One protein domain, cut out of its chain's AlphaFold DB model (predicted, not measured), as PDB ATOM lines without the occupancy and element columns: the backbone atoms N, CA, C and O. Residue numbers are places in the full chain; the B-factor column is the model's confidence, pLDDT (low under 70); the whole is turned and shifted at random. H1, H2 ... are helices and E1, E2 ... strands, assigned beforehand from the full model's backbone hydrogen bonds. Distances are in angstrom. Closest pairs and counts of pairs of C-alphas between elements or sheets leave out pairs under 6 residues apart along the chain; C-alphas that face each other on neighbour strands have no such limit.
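What this domain is: This is residues 363 to 369, 377 to 427 and 579 to 655 of the 655 residues of an uncharacterized protein of Bdellovibrionaceae bacterium (UniProt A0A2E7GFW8). A strongly twisted antiparallel sheet of four strands, E3 E6 E5 E4, has the long helix H2 across one of its faces, and beside its E4 edge stands a smaller part, the parallel strand pair E1 and E2 with H1 packed on it. Residues 579 to 580 pair with both E2 and E4 and bridge the two parts. The printed part has 135 residues, with two named helices and six named strands in the order E1 H1 E2 E3 H2 E4 E5 E6, and its class is mixed, helices and strands. It is compact, with a radius of gyration of the C-alphas of 15.1 A, and spans 44 by 42 by 27 A.

How they stand to each other: The larger sheet runs, strand beside strand, E3 of residues 597 to 599, E6 of residues 650 to 654, E5 of residues 637 to 642 and E4 of residues 627 to 631. Its edge strands are E3 and E4, and it is only just strongly twisted, with C-alphas up to 4.1 A off its best plane. E4, E5 and E6 form a meander, each strand the antiparallel neighbour of the one before, and E4 and E5, like E5 and E6, are a hairpin. N 638 and O 630 lie 2.8 A apart, within hydrogen-bond range, between E5 and E4. Between E6 and E5 the pair N 651 and O 641 is at 2.8 A, and between E3 and E6 the pair N 597 and O 652 is at 2.8 A. H2, residues 605 to 620, is on this sheet at a height over the sheet of 8.8 A, and H2 and the sheet form two layers, a helix on one face of a sheet. It runs across the strands, at 79 degrees to E5 on the local plane. It lies over E5, and only just over E6 and E4, with 3 of its C-alphas falling on each of these two. The closest C-alphas of H2 and E4 are those of Ala 615 and Val 628, 6.5 A apart. Residues 579 to 580 pair antiparallel with residues 418 to 419 of E2, residues 417 to 427, and parallel with residues 630 to 631 of E4. E2 is the parallel neighbour of E1, residues 381 to 390, at 9 degrees, with N 384 and O 419 at 2.8 A and N 423 and O 388 at 2.7 A. E1 bends by 75 degrees at residue 386. E1, H1 of residues 393 to 406, and E2 form a strand-helix-strand unit, two parallel neighbour strands with a helix between them in the chain, and its crossover is right-handed. The closest C-alphas of H1 and E1 are those of Ala 390 and Ala 396, 5.3 A apart. H1 and H2 are apart. Every O i to N i+4 pair is within hydrogen-bond range in H1, and 11 of 12 are in H2.

Where its parts are: E5 measures 16.6 A from first to last C-alpha, E6 13.5 A, E4 12.5 A and E3 6.5 A. H2 is 22.0 A long and begins with C-alpha 605 at (197.705, 93.267, 157.590). E2 is 30.9 A long, E1 22.0 A and H1 19.9 A. C-alpha 381, where E1 begins, is at (182.165, 90.910, 168.040), and C-alpha 654, where E6 ends, is at (203.113, 90.060, 176.601).

The domain as a whole: The two C-alphas farthest apart are those of Asp 377 and Pro 427, at 44.4 A. Residues 370 to 376 and 428 to 578 are not printed, and the C-alphas across these cuts are 14.8 A and 25.4 A apart. Of the links that are printed whole, none is long. Residues 579 to 596 hold no named element. The mean pLDDT of the printed part is 85.7, with residues 363 to 369, 377 to 379, 410 to 413 and 593 to 595 under 70.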
ATOM      1  N   ILE A 363     178.263  93.741 167.175       59.38
ATOM      2  CA  ILE A 363     176.908  93.750 167.709       59.38
ATOM      3  C   ILE A 363     176.983  94.400 169.088       59.38
ATOM      4  O   ILE A 363     177.694  93.922 169.976       59.38
ATOM      5  N   SER A 364     176.240  95.489 169.268       60.00
ATOM      6  CA  SER A 364     175.988  96.038 170.602       60.00
ATOM      7  C   SER A 364     175.156  95.044 171.414       60.00
ATOM      8  O   SER A 364     174.171  94.525 170.892       60.00
ATOM      9  N   SER A 365     175.493  94.805 172.685       55.88
ATOM     10  CA  SER A 365     174.688  93.928 173.554       55.88
ATOM     11  C   SER A 365     173.231  94.375 173.712       55.88
ATOM     12  O   SER A 365     172.392  93.561 174.075       55.88
ATOM     13  N   ASP A 366     172.937  95.650 173.440       54.78
ATOM     14  CA  ASP A 366     171.589  96.225 173.535       54.78
ATOM     15  C   ASP A 366     170.740  95.973 172.276       54.78
ATOM     16  O   ASP A 366     169.558  96.315 172.242       54.78
ATOM     17  N   ALA A 367     171.329  95.417 171.214       59.06
ATOM     18  CA  ALA A 367     170.597  95.098 169.998       59.06
ATOM     19  C   ALA A 367     169.859  93.763 170.166       59.06
ATOM     20  O   ALA A 367     170.488  92.717 170.331       59.06
ATOM     21  N   GLU A 368     168.527  93.782 170.059       55.66
ATOM     22  CA  GLU A 368     167.750  92.564 169.824       55.66
ATOM     23  C   GLU A 368     168.180  91.985 168.471       55.66
ATOM     24  O   GLU A 368     167.870  92.519 167.405       55.66
ATOM     25  N   ILE A 369     168.976  90.918 168.510       57.66
ATOM     26  CA  ILE A 369     169.421  90.236 167.300       57.66
ATOM     27  C   ILE A 369     168.236  89.403 166.797       57.66
ATOM     28  O   ILE A 369     168.018  88.287 167.267       57.66
ATOM     29  N   ASP A 377     177.370  82.102 159.628       58.34
ATOM     30  CA  ASP A 377     178.828  81.934 159.448       58.34
ATOM     31  C   ASP A 377     179.686  83.202 159.558       58.34
ATOM     32  O   ASP A 377     180.908  83.129 159.420       58.34
ATOM     33  N   VAL A 378     179.107  84.379 159.819       57.44
ATOM     34  CA  VAL A 378     179.928  85.586 160.013       57.44
ATOM     35  C   VAL A 378     180.320  85.680 161.488       57.44
ATOM     36  O   VAL A 378     179.434  85.926 162.309       57.44
ATOM     37  N   PRO A 379     181.606  85.515 161.855       61.25
ATOM     38  CA  PRO A 379     182.040  85.731 163.225       61.25
ATOM     39  C   PRO A 379     181.778  87.183 163.614       61.25
ATOM     40  O   PRO A 379     181.988  88.110 162.830       61.25
ATOM     41  N   ARG A 380     181.250  87.368 164.822       78.62
ATOM     42  CA  ARG A 380     180.770  88.660 165.314       78.62
ATOM     43  C   ARG A 380     181.559  89.062 166.551       78.62
ATOM     44  O   ARG A 380     182.038  88.201 167.290       78.62
ATOM     45  N   THR A 381     181.664  90.363 166.777       85.44
ATOM     46  CA  THR A 381     182.165  90.910 168.040       85.44
ATOM     47  C   THR A 381     180.984  91.316 168.909       85.44
ATOM     48  O   THR A 381     180.095  92.023 168.440       85.44
ATOM     49  N   VAL A 382     180.968  90.880 170.165       88.44
ATOM     50  CA  VAL A 382     180.013  91.330 171.182       88.44
ATOM     51  C   VAL A 382     180.676  92.424 171.999       88.44
ATOM     52  O   VAL A 382     181.648  92.160 172.705       88.44
ATOM     53  N   THR A 383     180.143  93.640 171.925       90.19
ATOM     54  CA  THR A 383     180.625  94.756 172.741       90.19
ATOM     55  C   THR A 383     179.693  94.957 173.931       90.19
ATOM     56  O   THR A 383     178.495  95.178 173.755       90.19
ATOM     57  N   ILE A 384     180.246  94.908 175.144       91.06
ATOM     58  CA  ILE A 384     179.531  95.234 176.379       91.06
ATOM     59  C   ILE A 384     179.634  96.757 176.594       91.06
ATOM     60  O   ILE A 384     180.725  97.254 176.886       91.06
ATOM     61  N   PRO A 385     178.531  97.519 176.475       86.38
ATOM     62  CA  PRO A 385     178.539  98.981 176.545       86.38
ATOM     63  C   PRO A 385     178.794  99.484 177.970       86.38
ATOM     64  O   PRO A 385     179.284 100.596 178.181       86.38
ATOM     65  N   LYS A 386     178.469  98.666 178.974       89.12
ATOM     66  CA  LYS A 386     178.637  99.006 180.382       89.12
ATOM     67  C   LYS A 386     180.098  98.877 180.801       89.12
ATOM     68  O   LYS A 386     180.687  97.804 180.718       89.12
ATOM     69  N   THR A 387     180.651  99.949 181.369       91.88
ATOM     70  CA  THR A 387     181.938  99.872 182.067       91.88
ATOM     71  C   THR A 387     181.798  99.023 183.328       91.88
ATOM     72  O   THR A 387     181.024  99.345 184.234       91.88
ATOM     73  N   LEU A 388     182.553  97.931 183.392       94.12
ATOM     74  CA  LEU A 388     182.582  97.034 184.540       94.12
ATOM     75  C   LEU A 388     183.529  97.581 185.614       94.12
ATOM     76  O   LEU A 388     184.530  98.216 185.316       94.12
ATOM     77  N   PHE A 389     183.249  97.309 186.882       93.62
ATOM     78  CA  PHE A 389     184.155  97.639 187.986       93.62
ATOM     79  C   PHE A 389     184.670  96.337 188.586       93.62
ATOM     80  O   PHE A 389     183.865  95.458 188.910       93.62
ATOM     81  N   ALA A 390     185.984  96.180 188.704       94.81
ATOM     82  CA  ALA A 390     186.596  94.944 189.182       94.81
ATOM     83  C   ALA A 390     187.904  95.213 189.935       94.81
ATOM     84  O   ALA A 390     188.576  96.205 189.683       94.81
ATOM     85  N   PHE A 391     188.269  94.313 190.842       92.88
ATOM     86  CA  PHE A 391     189.536  94.331 191.586       92.88
ATOM     87  C   PHE A 391     190.609  93.443 190.944       92.88
ATOM     88  O   PHE A 391     191.753  93.432 191.381       92.88
ATOM     89  N   SER A 392     190.238  92.670 189.923       94.38
ATOM     90  CA  SER A 392     191.161  91.868 189.128       94.38
ATOM     91  C   SER A 392     190.649  91.687 187.704       94.38
ATOM     92  O   SER A 392     189.453  91.830 187.420       94.38
ATOM     93  N   THR A 393     191.562  91.326 186.807       95.44
ATOM     94  CA  THR A 393     191.253  90.999 185.414       95.44
ATOM     95  C   THR A 393     190.298  89.807 185.315       95.44
ATOM     96  O   THR A 393     189.359  89.807 184.523       95.44
ATOM     97  N   GLU A 394     190.494  88.797 186.159       95.56
ATOM     98  CA  GLU A 394     189.692  87.574 186.218       95.56
ATOM     99  C   GLU A 394     188.261  87.884 186.656       95.56
ATOM    100  O   GLU A 394     187.305  87.357 186.085       95.56
ATOM    101  N   GLN A 395     188.099  88.781 187.635       95.19
ATOM    102  CA  GLN A 395     186.784  89.231 188.071       95.19
ATOM    103  C   GLN A 395     186.080  90.037 186.971       95.19
ATOM    104  O   GLN A 395     184.878  89.861 186.769       95.19
ATOM    105  N   ALA A 396     186.808  90.893 186.244       96.19
ATOM    106  CA  ALA A 396     186.255  91.634 185.111       96.19
ATOM    107  C   ALA A 396     185.761  90.684 184.010       96.19
ATOM    108  O   ALA A 396     184.633  90.824 183.540       96.19
ATOM    109  N   LEU A 397     186.552  89.661 183.674       95.12
ATOM    110  CA  LEU A 397     186.185  88.620 182.712       95.12
ATOM    111  C   LEU A 397     184.974  87.805 183.152       95.12
ATOM    112  O   LEU A 397     184.109  87.505 182.332       95.12
ATOM    113  N   LEU A 398     184.892  87.442 184.433       94.81
ATOM    114  CA  LEU A 398     183.726  86.749 184.967       94.81
ATOM    115  C   LEU A 398     182.468  87.613 184.826       94.81
ATOM    116  O   LEU A 398     181.458  87.128 184.325       94.81
ATOM    117  N   LYS A 399     182.541  88.898 185.203       94.94
ATOM    118  CA  LYS A 399     181.425  89.846 185.055       94.94
ATOM    119  C   LYS A 399     181.024  90.034 183.592       94.94
ATOM    120  O   LYS A 399     179.837  90.004 183.296       94.94
ATOM    121  N   ALA A 400     181.994  90.154 182.687       94.38
ATOM    122  CA  ALA A 400     181.740  90.239 181.254       94.38
ATOM    123  C   ALA A 400     181.011  88.989 180.740       94.38
ATOM    124  O   ALA A 400     179.995  89.097 180.063       94.38
ATOM    125  N   LYS A 401     181.464  87.790 181.131       92.12
ATOM    126  CA  LYS A 401     180.790  86.532 180.781       92.12
ATOM    127  C   LYS A 401     179.379  86.449 181.358       92.12
ATOM    128  O   LYS A 401     178.480  85.998 180.662       92.12
ATOM    129  N   MET A 402     179.166  86.891 182.597       92.31
ATOM    130  CA  MET A 402     177.830  86.949 183.197       92.31
ATOM    131  C   MET A 402     176.892  87.878 182.426       92.31
ATOM    132  O   MET A 402     175.741  87.512 182.224       92.31
ATOM    133  N   GLU A 403     177.389  89.024 181.959       91.25
ATOM    134  CA  GLU A 403     176.620  89.973 181.148       91.25
ATOM    135  C   GLU A 403     176.261  89.389 179.770       91.25
ATOM    136  O   GLU A 403     175.137  89.525 179.292       91.25
ATOM    137  N   VAL A 404     177.186  88.660 179.141       89.19
ATOM    138  CA  VAL A 404     176.902  87.913 177.902       89.19
ATOM    139  C   VAL A 404     175.838  86.833 178.152       89.19
ATOM    140  O   VAL A 404     174.890  86.712 177.374       89.19
ATOM    141  N   LEU A 405     175.944  86.095 179.267       87.94
ATOM    142  CA  LEU A 405     174.977  85.061 179.654       87.94
ATOM    143  C   LEU A 405     173.582  85.640 179.940       87.94
ATOM    144  O   LEU A 405     172.588  85.042 179.528       87.94
ATOM    145  N   SER A 406     173.490  86.779 180.636       87.44
ATOM    146  CA  SER A 406     172.211  87.402 181.006       87.44
ATOM    147  C   SER A 406     171.461  87.971 179.809       87.44
ATOM    148  O   SER A 406     170.235  87.907 179.782       87.44
ATOM    149  N   ASN A 407     172.186  88.449 178.797       84.94
ATOM    150  CA  ASN A 407     171.609  88.960 177.552       84.94
ATOM    151  C   ASN A 407     171.277  87.845 176.539       84.94
ATOM    152  O   ASN A 407     171.017  88.122 175.374       84.94
ATOM    153  N   GLN A 408     171.283  86.574 176.970       80.62
ATOM    154  CA  GLN A 408     170.973  85.396 176.145       80.62
ATOM    155  C   GLN A 408     171.859  85.253 174.895       80.62
ATOM    156  O   GLN A 408     171.534  84.511 173.968       80.62
ATOM    157  N   LEU A 409     173.041  85.875 174.897       75.00
ATOM    158  CA  LEU A 409     174.012  85.801 173.803       75.00
ATOM    159  C   LEU A 409     174.770  84.458 173.769       75.00
ATOM    160  O   LEU A 409     175.657  84.266 172.945       75.00
ATOM    161  N   ASN A 410     174.379  83.494 174.612       62.22
ATOM    162  CA  ASN A 410     174.936  82.137 174.710       62.22
ATOM    163  C   ASN A 410     174.829  81.310 173.426       62.22
ATOM    164  O   ASN A 410     175.444  80.250 173.335       62.22
ATOM    165  N   MET A 411     174.030  81.763 172.457       56.56
ATOM    166  CA  MET A 411     173.915  81.122 171.146       56.56
ATOM    167  C   MET A 411     175.065  81.482 170.198       56.56
ATOM    168  O   MET A 411     175.237  80.835 169.167       56.56
ATOM    169  N   LEU A 412     175.867  82.491 170.539       63.16
ATOM    170  CA  LEU A 412     177.083  82.828 169.817       63.16
ATOM    171  C   LEU A 412     178.161  81.830 170.262       63.16
ATOM    172  O   LEU A 412     178.635  81.882 171.394       63.16
ATOM    173  N   GLY A 413     178.465  80.841 169.418       64.38
ATOM    174  CA  GLY A 413     179.429  79.779 169.723       64.38
ATOM    175  C   GLY A 413     180.839  80.296 170.058       64.38
ATOM    176  O   GLY A 413     181.108  81.492 170.089       64.38
ATOM    177  N   GLY A 414     181.798  79.385 170.260       73.38
ATOM    178  CA  GLY A 414     183.179  79.725 170.653       73.38
ATOM    179  C   GLY A 414     183.985  80.606 169.677       73.38
ATOM    180  O   GLY A 414     185.150  80.867 169.944       73.38
ATOM    181  N   ALA A 415     183.392  81.058 168.569       78.12
ATOM    182  CA  ALA A 415     184.016  81.863 167.519       78.12
ATOM    183  C   ALA A 415     183.776  83.383 167.658       78.12
ATOM    184  O   ALA A 415     184.075  84.134 166.733       78.12
ATOM    185  N   THR A 416     183.210  83.854 168.772       86.31
ATOM    186  CA  THR A 416     182.831  85.262 168.978       86.31
ATOM    187  C   THR A 416     183.847  85.995 169.851       86.31
ATOM    188  O   THR A 416     184.203  85.519 170.928       86.31
ATOM    189  N   ALA A 417     184.296  87.172 169.400       90.81
ATOM    190  CA  ALA A 417     185.128  88.054 170.212       90.81
ATOM    191  C   ALA A 417     184.263  88.839 171.206       90.81
ATOM    192  O   ALA A 417     183.155  89.255 170.871       90.81
ATOM    193  N   ILE A 418     184.766  89.062 172.420       92.81
ATOM    194  CA  ILE A 418     184.073  89.840 173.455       92.81
ATOM    195  C   ILE A 418     184.908  91.077 173.765       92.81
ATOM    196  O   ILE A 418     186.033  90.957 174.242       92.81
ATOM    197  N   GLU A 419     184.355  92.261 173.533       94.19
ATOM    198  CA  GLU A 419     184.962  93.543 173.886       94.19
ATOM    199  C   GLU A 419     184.234  94.156 175.077       94.19
ATOM    200  O   GLU A 419     183.005  94.232 175.100       94.19
ATOM    201  N   PHE A 420     184.980  94.631 176.068       94.88
ATOM    202  CA  PHE A 420     184.404  95.354 177.195       94.88
ATOM    203  C   PHE A 420     185.414  96.297 177.838       94.88
ATOM    204  O   PHE A 420     186.622  96.060 177.837       94.88
ATOM    205  N   ASP A 421     184.896  97.360 178.443       95.31
ATOM    206  CA  ASP A 421     185.676  98.247 179.294       95.31
ATOM    207  C   ASP A 421     185.497  97.860 180.756       95.31
ATOM    208  O   ASP A 421     184.377  97.616 181.216       95.31
ATOM    209  N   TYR A 422     186.580  97.883 181.527       95.81
ATOM    210  CA  TYR A 422     186.487  97.799 182.976       95.81
ATOM    211  C   TYR A 422     187.424  98.771 183.685       95.81
ATOM    212  O   TYR A 422     188.413  99.230 183.129       95.81
ATOM    213  N   VAL A 423     187.102  99.108 184.927       94.88
ATOM    214  CA  VAL A 423     187.937  99.900 185.826       94.88
ATOM    215  C   VAL A 423     188.526  98.949 186.856       94.88
ATOM    216  O   VAL A 423     187.791  98.394 187.676       94.88
ATOM    217  N   HIS A 424     189.843  98.754 186.790       95.06
ATOM    218  CA  HIS A 424     190.606  98.054 187.813       95.06
ATOM    219  C   HIS A 424     190.725  98.969 189.030       95.06
ATOM    220  O   HIS A 424     191.393 100.004 188.989       95.06
ATOM    221  N   MET A 425     190.042  98.596 190.103       94.56
ATOM    222  CA  MET A 425     189.953  99.387 191.318       94.56
ATOM    223  C   MET A 425     191.043  99.012 192.312       94.56
ATOM    224  O   MET A 425     191.241  97.834 192.602       94.56
ATOM    225  N   LYS A 426     191.690 100.022 192.893       95.69
ATOM    226  CA  LYS A 426     192.673  99.845 193.960       95.69
ATOM    227  C   LYS A 426     192.395 100.824 195.105       95.69
ATOM    228  O   LYS A 426     192.668 102.017 194.959       95.69
ATOM    229  N   PRO A 427     191.814 100.352 196.223       95.50
ATOM    230  CA  PRO A 427     191.587 101.195 197.389       95.50
ATOM    231  C   PRO A 427     192.902 101.430 198.137       95.50
ATOM    232  O   PRO A 427     193.669 100.493 198.364       95.50
ATOM    233  N   ALA A 579     189.718  93.108 174.860       96.31
ATOM    234  CA  ALA A 579     189.198  92.292 173.773       96.31
ATOM    235  C   ALA A 579     189.598  90.827 173.999       96.31
ATOM    236  O   ALA A 579     190.778  90.480 173.990       96.31
ATOM    237  N   VAL A 580     188.619  89.956 174.220       95.50
ATOM    238  CA  VAL A 580     188.813  88.505 174.296       95.50
ATOM    239  C   VAL A 580     188.590  87.933 172.908       95.50
ATOM    240  O   VAL A 580     187.478  88.000 172.390       95.50
ATOM    241  N   VAL A 581     189.640  87.383 172.309       94.00
ATOM    242  CA  VAL A 581     189.611  86.833 170.949       94.00
ATOM    243  C   VAL A 581     189.395  85.314 170.974       94.00
ATOM    244  O   VAL A 581     189.858  84.653 171.907       94.00
ATOM    245  N   PRO A 582     188.711  84.733 169.970       91.75
ATOM    246  CA  PRO A 582     188.340  83.313 169.955       91.75
ATOM    247  C   PRO A 582     189.466  82.369 169.498       91.75
ATOM    248  O   PRO A 582     189.232  81.179 169.296       91.75
ATOM    249  N   TRP A 583     190.687  82.873 169.331       89.38
ATOM    250  CA  TRP A 583     191.858  82.092 168.934       89.38
ATOM    251  C   TRP A 583     192.885  81.994 170.063       89.38
ATOM    252  O   TRP A 583     192.937  82.845 170.958       89.38
ATOM    253  N   ALA A 584     193.704  80.944 170.024       89.06
ATOM    254  CA  ALA A 584     194.839  80.775 170.921       89.06
ATOM    255  C   ALA A 584     196.030  81.618 170.443       89.06
ATOM    256  O   ALA A 584     196.138  81.967 169.265       89.06
ATOM    257  N   SER A 585     196.977  81.908 171.339       88.56
ATOM    258  CA  SER A 585     198.204  82.626 170.964       88.56
ATOM    259  C   SER A 585     199.009  81.895 169.879       88.56
ATOM    260  O   SER A 585     199.609  82.529 169.011       88.56
ATOM    261  N   SER A 586     198.955  80.558 169.861       81.94
ATOM    262  CA  SER A 586     199.614  79.723 168.849       81.94
ATOM    263  C   SER A 586     199.024  79.842 167.444       81.94
ATOM    264  O   SER A 586     199.693  79.457 166.484       81.94
ATOM    265  N   ASP A 587     197.787  80.328 167.322       83.44
ATOM    266  CA  ASP A 587     197.087  80.448 166.038       83.44
ATOM    267  C   ASP A 587     197.495  81.726 165.298       83.44
ATOM    268  O   ASP A 587     197.499  81.764 164.070       83.44
ATOM    269  N   MET A 588     197.925  82.756 166.037       81.75
ATOM    270  CA  MET A 588     198.351  84.046 165.487       81.75
ATOM    271  C   MET A 588     199.606  83.947 164.608       81.75
ATOM    272  O   MET A 588     199.909  84.893 163.894       81.75
ATOM    273  N   SER A 589     200.321  82.813 164.624       74.88
ATOM    274  CA  SER A 589     201.561  82.575 163.860       74.88
ATOM    275  C   SER A 589     202.603  83.691 164.020       74.88
ATOM    276  O   SER A 589     203.434  83.905 163.148       74.88
ATOM    277  N   ILE A 590     202.591  84.386 165.160       77.19
ATOM    278  CA  ILE A 590     203.533  85.460 165.474       77.19
ATOM    279  C   ILE A 590     204.577  84.976 166.469       77.19
ATOM    280  O   ILE A 590     204.260  84.346 167.477       77.19
ATOM    281  N   ASN A 591     205.838  85.300 166.206       75.81
ATOM    282  CA  ASN A 591     206.913  85.093 167.167       75.81
ATOM    283  C   ASN A 591     207.190  86.405 167.908       75.81
ATOM    284  O   ASN A 591     207.805  87.317 167.357       75.81
ATOM    285  N   MET A 592     206.725  86.501 169.154       73.44
ATOM    286  CA  MET A 592     207.010  87.640 170.025       73.44
ATOM    287  C   MET A 592     208.081  87.255 171.037       73.44
ATOM    288  O   MET A 592     207.924  86.304 171.800       73.44
ATOM    289  N   ARG A 593     209.185  88.001 171.033       69.50
ATOM    290  CA  ARG A 593     210.234  87.887 172.052       69.50
ATOM    291  C   ARG A 593     209.860  88.705 173.293       69.50
ATOM    292  O   ARG A 593     208.922  89.496 173.262       69.50
ATOM    293  N   GLU A 594     210.612  88.525 174.378       68.69
ATOM    294  CA  GLU A 594     210.308  89.017 175.737       68.69
ATOM    295  C   GLU A 594     209.981  90.523 175.867       68.69
ATOM    296  O   GLU A 594     209.321  90.906 176.827       68.69
ATOM    297  N   ALA A 595     210.410  91.382 174.935       68.31
ATOM    298  CA  ALA A 595     210.245  92.843 175.019       68.31
ATOM    299  C   ALA A 595     209.005  93.395 174.281       68.31
ATOM    300  O   ALA A 595     208.798  94.607 174.240       68.31
ATOM    301  N   GLY A 596     208.190  92.522 173.681       83.06
ATOM    302  CA  GLY A 596     207.136  92.915 172.746       83.06
ATOM    303  C   GLY A 596     207.639  93.051 171.310       83.06
ATOM    304  O   GLY A 596     208.831  92.911 171.034       83.06
ATOM    305  N   ALA A 597     206.718  93.256 170.374       88.62
ATOM    306  CA  ALA A 597     206.995  93.277 168.948       88.62
ATOM    307  C   ALA A 597     206.120  94.299 168.214       88.62
ATOM    308  O   ALA A 597     204.975  94.567 168.588       88.62
ATOM    309  N   MET A 598     206.677  94.862 167.146       91.75
ATOM    310  CA  MET A 598     206.001  95.844 166.312       91.75
ATOM    311  C   MET A 598     205.182  95.162 165.222       91.75
ATOM    312  O   MET A 598     205.713  94.404 164.411       91.75
ATOM    313  N   VAL A 599     203.890  95.468 165.192       92.19
ATOM    314  CA  VAL A 599     202.934  95.009 164.189       92.19
ATOM    315  C   VAL A 599     202.871  96.050 163.075       92.19
ATOM    316  O   VAL A 599     202.529  97.213 163.312       92.19
ATOM    317  N   LEU A 600     203.205  95.630 161.855       90.56
ATOM    318  CA  LEU A 600     203.237  96.487 160.670       90.56
ATOM    319  C   LEU A 600     202.136  96.080 159.686       90.56
ATOM    320  O   LEU A 600     202.019  94.906 159.340       90.56
ATOM    321  N   GLU A 601     201.390  97.067 159.185       91.62
ATOM    322  CA  GLU A 601     200.274  96.883 158.242       91.62
ATOM    323  C   GLU A 601     200.671  96.066 157.006       91.62
ATOM    324  O   GLU A 601     200.013  95.103 156.638       91.62
ATOM    325  N   HIS A 602     201.806  96.387 156.390       87.75
ATOM    326  CA  HIS A 602     202.244  95.728 155.159       87.75
ATOM    327  C   HIS A 602     202.806  94.307 155.359       87.75
ATOM    328  O   HIS A 602     203.099  93.645 154.365       87.75
ATOM    329  N   ARG A 603     203.015  93.854 156.606       83.94
ATOM    330  CA  ARG A 603     203.554  92.514 156.917       83.94
ATOM    331  C   ARG A 603     202.482  91.586 157.450       83.94
ATOM    332  O   ARG A 603     202.300  90.491 156.939       83.94
ATOM    333  N   THR A 604     201.747  92.054 158.448       88.44
ATOM    334  CA  THR A 604     200.669  91.298 159.076       88.44
ATOM    335  C   THR A 604     199.383  92.118 158.999       88.44
ATOM    336  O   THR A 604     198.919  92.585 160.040       88.44
ATOM    337  N   PRO A 605     198.818  92.339 157.794       89.81
ATOM    338  CA  PRO A 605     197.705  93.267 157.590       89.81
ATOM    339  C   PRO A 605     196.500  92.919 158.456       89.81
ATOM    340  O   PRO A 605     196.002  93.784 159.162       89.81
ATOM    341  N   GLY A 606     196.110  91.640 158.509       89.12
ATOM    342  CA  GLY A 606     194.991  91.209 159.349       89.12
ATOM    343  C   GLY A 606     195.232  91.477 160.838       89.12
ATOM    344  O   GLY A 606     194.396  92.074 161.510       89.12
ATOM    345  N   LEU A 607     196.401  91.104 161.370       91.44
ATOM    346  CA  LEU A 607     196.712  91.371 162.778       91.44
ATOM    347  C   LEU A 607     196.792  92.875 163.070       91.44
ATOM    348  O   LEU A 607     196.322  93.324 164.113       91.44
ATOM    349  N   HIS A 608     197.386  93.651 162.164       93.38
ATOM    350  CA  HIS A 608     197.498  95.101 162.293       93.38
ATOM    351  C   HIS A 608     196.127  95.774 162.306       93.38
ATOM    352  O   HIS A 608     195.874  96.586 163.197       93.38
ATOM    353  N   GLU A 609     195.244  95.399 161.382       91.62
ATOM    354  CA  GLU A 609     193.863  95.873 161.302       91.62
ATOM    355  C   GLU A 609     193.110  95.530 162.588       91.62
ATOM    356  O   GLU A 609     192.615  96.426 163.267       91.62
ATOM    357  N   CYS A 610     193.146  94.264 163.012       91.88
ATOM    358  CA  CYS A 610     192.537  93.794 164.256       91.88
ATOM    359  C   CYS A 610     192.992  94.617 165.476       91.88
ATOM    360  O   CYS A 610     192.174  95.142 166.232       91.88
ATOM    361  N   VAL A 611     194.305  94.758 165.675       94.12
ATOM    362  CA  VAL A 611     194.879  95.495 166.812       94.12
ATOM    363  C   VAL A 611     194.564  96.991 166.724       94.12
ATOM    364  O   VAL A 611     194.319  97.635 167.747       94.12
ATOM    365  N   SER A 612     194.530  97.551 165.515       93.38
ATOM    366  CA  SER A 612     194.172  98.951 165.285       93.38
ATOM    367  C   SER A 612     192.708  99.225 165.583       93.38
ATOM    368  O   SER A 612     192.430 100.194 166.284       93.38
ATOM    369  N   VAL A 613     191.795  98.350 165.157       92.19
ATOM    370  CA  VAL A 613     190.363  98.468 165.454       92.19
ATOM    371  C   VAL A 613     190.117  98.397 166.960       92.19
ATOM    372  O   VAL A 613     189.427  99.264 167.498       92.19
ATOM    373  N   ILE A 614     190.733  97.441 167.670       93.25
ATOM    374  CA  ILE A 614     190.637  97.354 169.139       93.25
ATOM    375  C   ILE A 614     191.150  98.656 169.786       93.25
ATOM    376  O   ILE A 614     190.490  99.243 170.649       93.25
ATOM    377  N   ALA A 615     192.311  99.156 169.349       92.44
ATOM    378  CA  ALA A 615     192.894 100.389 169.875       92.44
ATOM    379  C   ALA A 615     192.037 101.634 169.578       92.44
ATOM    380  O   ALA A 615     191.937 102.526 170.421       92.44
ATOM    381  N   GLU A 616     191.405 101.721 168.413       91.06
ATOM    382  CA  GLU A 616     190.558 102.850 168.019       91.06
ATOM    383  C   GLU A 616     189.212 102.840 168.738       91.06
ATOM    384  O   GLU A 616     188.811 103.864 169.299       91.06
ATOM    385  N   LYS A 617     188.560 101.677 168.830       89.50
ATOM    386  CA  LYS A 617     187.332 101.505 169.619       89.50
ATOM    387  C   LYS A 617     187.541 101.870 171.082       89.50
ATOM    388  O   LYS A 617     186.692 102.536 171.670       89.50
ATOM    389  N   SER A 618     188.703 101.536 171.645       90.88
ATOM    390  CA  SER A 618     189.043 101.913 173.021       90.88
ATOM    391  C   SER A 618     189.034 103.435 173.258       90.88
ATOM    392  O   SER A 618     188.786 103.887 174.375       90.88
ATOM    393  N   LYS A 619     189.252 104.240 172.204       88.25
ATOM    394  CA  LYS A 619     189.218 105.713 172.247       88.25
ATOM    395  C   LYS A 619     187.829 106.288 171.959       88.25
ATOM    396  O   LYS A 619     187.533 107.395 172.409       88.25
ATOM    397  N   ALA A 620     186.975 105.557 171.237       82.31
ATOM    398  CA  ALA A 620     185.652 106.021 170.810       82.31
ATOM    399  C   ALA A 620     184.724 106.376 171.987       82.31
ATOM    400  O   ALA A 620     183.879 107.260 171.865       82.31
ATOM    401  N   ASN A 621     184.945 105.783 173.163       73.75
ATOM    402  CA  ASN A 621     184.154 106.035 174.373       73.75
ATOM    403  C   ASN A 621     184.511 107.351 175.105       73.75
ATOM    404  O   ASN A 621     184.162 107.526 176.277       73.75
ATOM    405  N   GLY A 622     185.226 108.271 174.442       72.12
ATOM    406  CA  GLY A 622     185.510 109.634 174.918       72.12
ATOM    407  C   GLY A 622     186.409 109.713 176.154       72.12
ATOM    408  O   GLY A 622     186.536 110.769 176.770       72.12
ATOM    409  N   ARG A 623     187.017 108.597 176.553       76.75
ATOM    410  CA  ARG A 623     187.865 108.479 177.739       76.75
ATOM    411  C   ARG A 623     189.076 107.639 177.366       76.75
ATOM    412  O   ARG A 623     188.923 106.569 176.789       76.75
ATOM    413  N   ILE A 624     190.259 108.133 177.700       76.81
ATOM    414  CA  ILE A 624     191.526 107.488 177.355       76.81
ATOM    415  C   ILE A 624     191.718 106.284 178.292       76.81
ATOM    416  O   ILE A 624     191.738 106.479 179.510       76.81
ATOM    417  N   PRO A 625     191.804 105.047 177.773       80.38
ATOM    418  CA  PRO A 625     192.085 103.888 178.605       80.38
ATOM    419  C   PRO A 625     193.533 103.937 179.106       80.38
ATOM    420  O   PRO A 625     194.442 104.381 178.406       80.38
ATOM    421  N   TYR A 626     193.744 103.439 180.320       83.44
ATOM    422  CA  TYR A 626     195.065 103.186 180.883       83.44
ATOM    423  C   TYR A 626     195.814 102.109 180.092       83.44
ATOM    424  O   TYR A 626     196.980 102.303 179.746       83.44
ATOM    425  N   SER A 627     195.138 100.997 179.780       90.94
ATOM    426  CA  SER A 627     195.667  99.948 178.905       90.94
ATOM    427  C   SER A 627     194.599  99.416 177.954       90.94
ATOM    428  O   SER A 627     193.410  99.403 178.276       90.94
ATOM    429  N   VAL A 628     195.049  98.953 176.794       95.19
ATOM    430  CA  VAL A 628     194.254  98.221 175.812       95.19
ATOM    431  C   VAL A 628     194.830  96.814 175.759       95.19
ATOM    432  O   VAL A 628     196.010  96.651 175.472       95.19
ATOM    433  N   VAL A 629     194.024  95.809 176.082       96.44
ATOM    434  CA  VAL A 629     194.474  94.426 176.254       96.44
ATOM    435  C   VAL A 629     193.730  93.517 175.295       96.44
ATOM    436  O   VAL A 629     192.502  93.527 175.250       96.44
ATOM    437  N   MET A 630     194.465  92.668 174.592       96.19
ATOM    438  CA  MET A 630     193.919  91.537 173.856       96.19
ATOM    439  C   MET A 630     194.231  90.245 174.612       96.19
ATOM    440  O   MET A 630     195.384  89.998 174.955       96.19
ATOM    441  N   ARG A 631     193.222  89.416 174.883       95.88
ATOM    442  CA  ARG A 631     193.374  88.131 175.577       95.88
ATOM    443  C   ARG A 631     192.943  86.977 174.682       95.88
ATOM    444  O   ARG A 631     191.804  86.955 174.225       95.88
ATOM    445  N   THR A 632     193.820  86.002 174.493       94.44
ATOM    446  CA  THR A 632     193.553  84.784 173.715       94.44
ATOM    447  C   THR A 632     192.873  83.695 174.545       94.44
ATOM    448  O   THR A 632     192.792  83.775 175.777       94.44
ATOM    449  N   THR A 633     192.360  82.654 173.881       91.50
ATOM    450  CA  THR A 633     191.615  81.554 174.530       91.50
ATOM    451  C   THR A 633     192.467  80.705 175.474       91.50
ATOM    452  O   THR A 633     191.951  80.189 176.465       91.50
ATOM    453  N   ASP A 634     193.775  80.620 175.227       90.00
ATOM    454  CA  ASP A 634     194.780  80.000 176.101       90.00
ATOM    455  C   ASP A 634     195.226  80.913 177.259       90.00
ATOM    456  O   ASP A 634     196.053  80.524 178.081       90.00
ATOM    457  N   GLY A 635     194.639  82.108 177.372       91.75
ATOM    458  CA  GLY A 635     194.819  83.008 178.506       91.75
ATOM    459  C   GLY A 635     196.017  83.947 178.409       91.75
ATOM    460  O   GLY A 635     196.233  84.702 179.356       91.75
ATOM    461  N   VAL A 636     196.755  83.948 177.294       92.50
ATOM    462  CA  VAL A 636     197.833  84.918 177.062       92.50
ATOM    463  C   VAL A 636     197.231  86.311 176.876       92.50
ATOM    464  O   VAL A 636     196.214  86.479 176.201       92.50
ATOM    465  N   MET A 637     197.836  87.311 177.514       95.00
ATOM    466  CA  MET A 637     197.413  88.706 177.433       95.00
ATOM    467  C   MET A 637     198.480  89.532 176.726       95.00
ATOM    468  O   MET A 637     199.655  89.485 177.091       95.00
ATOM    469  N   PHE A 638     198.049  90.312 175.742       94.38
ATOM    470  CA  PHE A 638     198.880  91.252 175.013       94.38
ATOM    471  C   PHE A 638     198.411  92.672 175.313       94.38
ATOM    472  O   PHE A 638     197.258  93.010 175.047       94.38
ATOM    473  N   ASP A 639     199.295  93.499 175.861       93.94
ATOM    474  CA  ASP A 639     199.090  94.944 175.905       93.94
ATOM    475  C   ASP A 639     199.323  95.514 174.493       93.94
ATOM    476  O   ASP A 639     200.302  95.182 173.820       93.94
ATOM    477  N   ILE A 640     198.399  96.366 174.050       94.56
ATOM    478  CA  ILE A 640     198.421  97.066 172.767       94.56
ATOM    479  C   ILE A 640     198.814  98.521 173.022       94.56
ATOM    480  O   ILE A 640     198.126  99.247 173.743       94.56
ATOM    481  N   ALA A 641     199.888  98.975 172.380       91.88
ATOM    482  CA  ALA A 641     200.329 100.366 172.415       91.88
ATOM    483  C   ALA A 641     200.503 100.949 171.003       91.88
ATOM    484  O   ALA A 641     200.631 100.227 170.014       91.88
ATOM    485  N   ASN A 642     200.495 102.280 170.902       89.81
ATOM    486  CA  ASN A 642     200.848 102.977 169.663       89.81
ATOM    487  C   ASN A 642     202.367 103.104 169.611       89.81
ATOM    488  O   ASN A 642     202.935 103.620 170.570       89.81
ATOM    489  N   GLY A 643     203.002 102.678 168.521       87.69
ATOM    490  CA  GLY A 643     204.441 102.874 168.362       87.69
ATOM    491  C   GLY A 643     204.783 104.344 168.143       87.69
ATOM    492  O   GLY A 643     204.063 105.056 167.441       87.69
ATOM    493  N   PHE A 644     205.883 104.810 168.741       85.25
ATOM    494  CA  PHE A 644     206.316 106.201 168.585       85.25
ATOM    495  C   PHE A 644     207.061 106.444 167.261       85.25
ATOM    496  O   PHE A 644     206.845 107.449 166.597       85.25
ATOM    497  N   HIS A 645     207.895 105.507 166.816       78.38
ATOM    498  CA  HIS A 645     208.805 105.759 165.690       78.38
ATOM    499  C   HIS A 645     208.172 105.663 164.300       78.38
ATOM    500  O   HIS A 645     208.679 106.254 163.345       78.38
ATOM    501  N   ILE A 646     207.100 104.884 164.158       82.94
ATOM    502  CA  ILE A 646     206.458 104.637 162.867       82.94
ATOM    503  C   ILE A 646     204.985 104.989 163.009       82.94
ATOM    504  O   ILE A 646     204.242 104.322 163.730       82.94
ATOM    505  N   GLU A 647     204.568 106.048 162.321       84.12
ATOM    506  CA  GLU A 647     203.167 106.451 162.276       84.12
ATOM    507  C   GLU A 647     202.297 105.282 161.791       84.12
ATOM    508  O   GLU A 647     202.648 104.570 160.852       84.12
ATOM    509  N   GLY A 648     201.192 105.037 162.495       86.00
ATOM    510  CA  GLY A 648     200.304 103.907 162.224       86.00
ATOM    511  C   GLY A 648     200.799 102.549 162.737       86.00
ATOM    512  O   GLY A 648     200.027 101.594 162.718       86.00
ATOM    513  N   SER A 649     202.030 102.426 163.248       90.44
ATOM    514  CA  SER A 649     202.485 101.167 163.852       90.44
ATOM    515  C   SER A 649     201.804 100.889 165.193       90.44
ATOM    516  O   SER A 649     201.493 101.794 165.980       90.44
ATOM    517  N   ARG A 650     201.582  99.601 165.465       93.31
ATOM    518  CA  ARG A 650     201.100  99.109 166.757       93.31
ATOM    519  C   ARG A 650     202.182  98.263 167.403       93.31
ATOM    520  O   ARG A 650     202.965  97.609 166.719       93.31
ATOM    521  N   LEU A 651     202.207  98.266 168.721       92.62
ATOM    522  CA  LEU A 651     203.110  97.459 169.521       92.62
ATOM    523  C   LEU A 651     202.282  96.461 170.319       92.62
ATOM    524  O   LEU A 651     201.274  96.841 170.916       92.62
ATOM    525  N   LEU A 652     202.715  95.205 170.314       92.69
ATOM    526  CA  LEU A 652     202.167  94.141 171.146       92.69
ATOM    527  C   LEU A 652     203.223  93.699 172.151       92.69
ATOM    528  O   LEU A 652     204.310  93.293 171.751       92.69
ATOM    529  N   SER A 653     202.908  93.726 173.442       91.44
ATOM    530  CA  SER A 653     203.779  93.187 174.493       91.44
ATOM    531  C   SER A 653     203.032  92.181 175.357       91.44
ATOM    532  O   SER A 653     201.884  92.414 175.722       91.44
ATOM    533  N   ILE A 654     203.681  91.066 175.694       90.12
ATOM    534  CA  ILE A 654     203.113  90.060 176.601       90.12
ATOM    535  C   ILE A 654     203.089  90.638 178.018       90.12
ATOM    536  O   ILE A 654     204.093  91.199 178.460       90.12
ATOM    537  N   LYS A 655     201.946  90.512 178.693       86.25
ATOM    538  CA  LYS A 655     201.716  91.033 180.043       86.25
ATOM    539  C   LYS A 655     201.960  90.005 181.140       86.25
ATOM    540  O   LYS A 655     201.526  88.844 180.956       86.25
TER     541      LYS A 655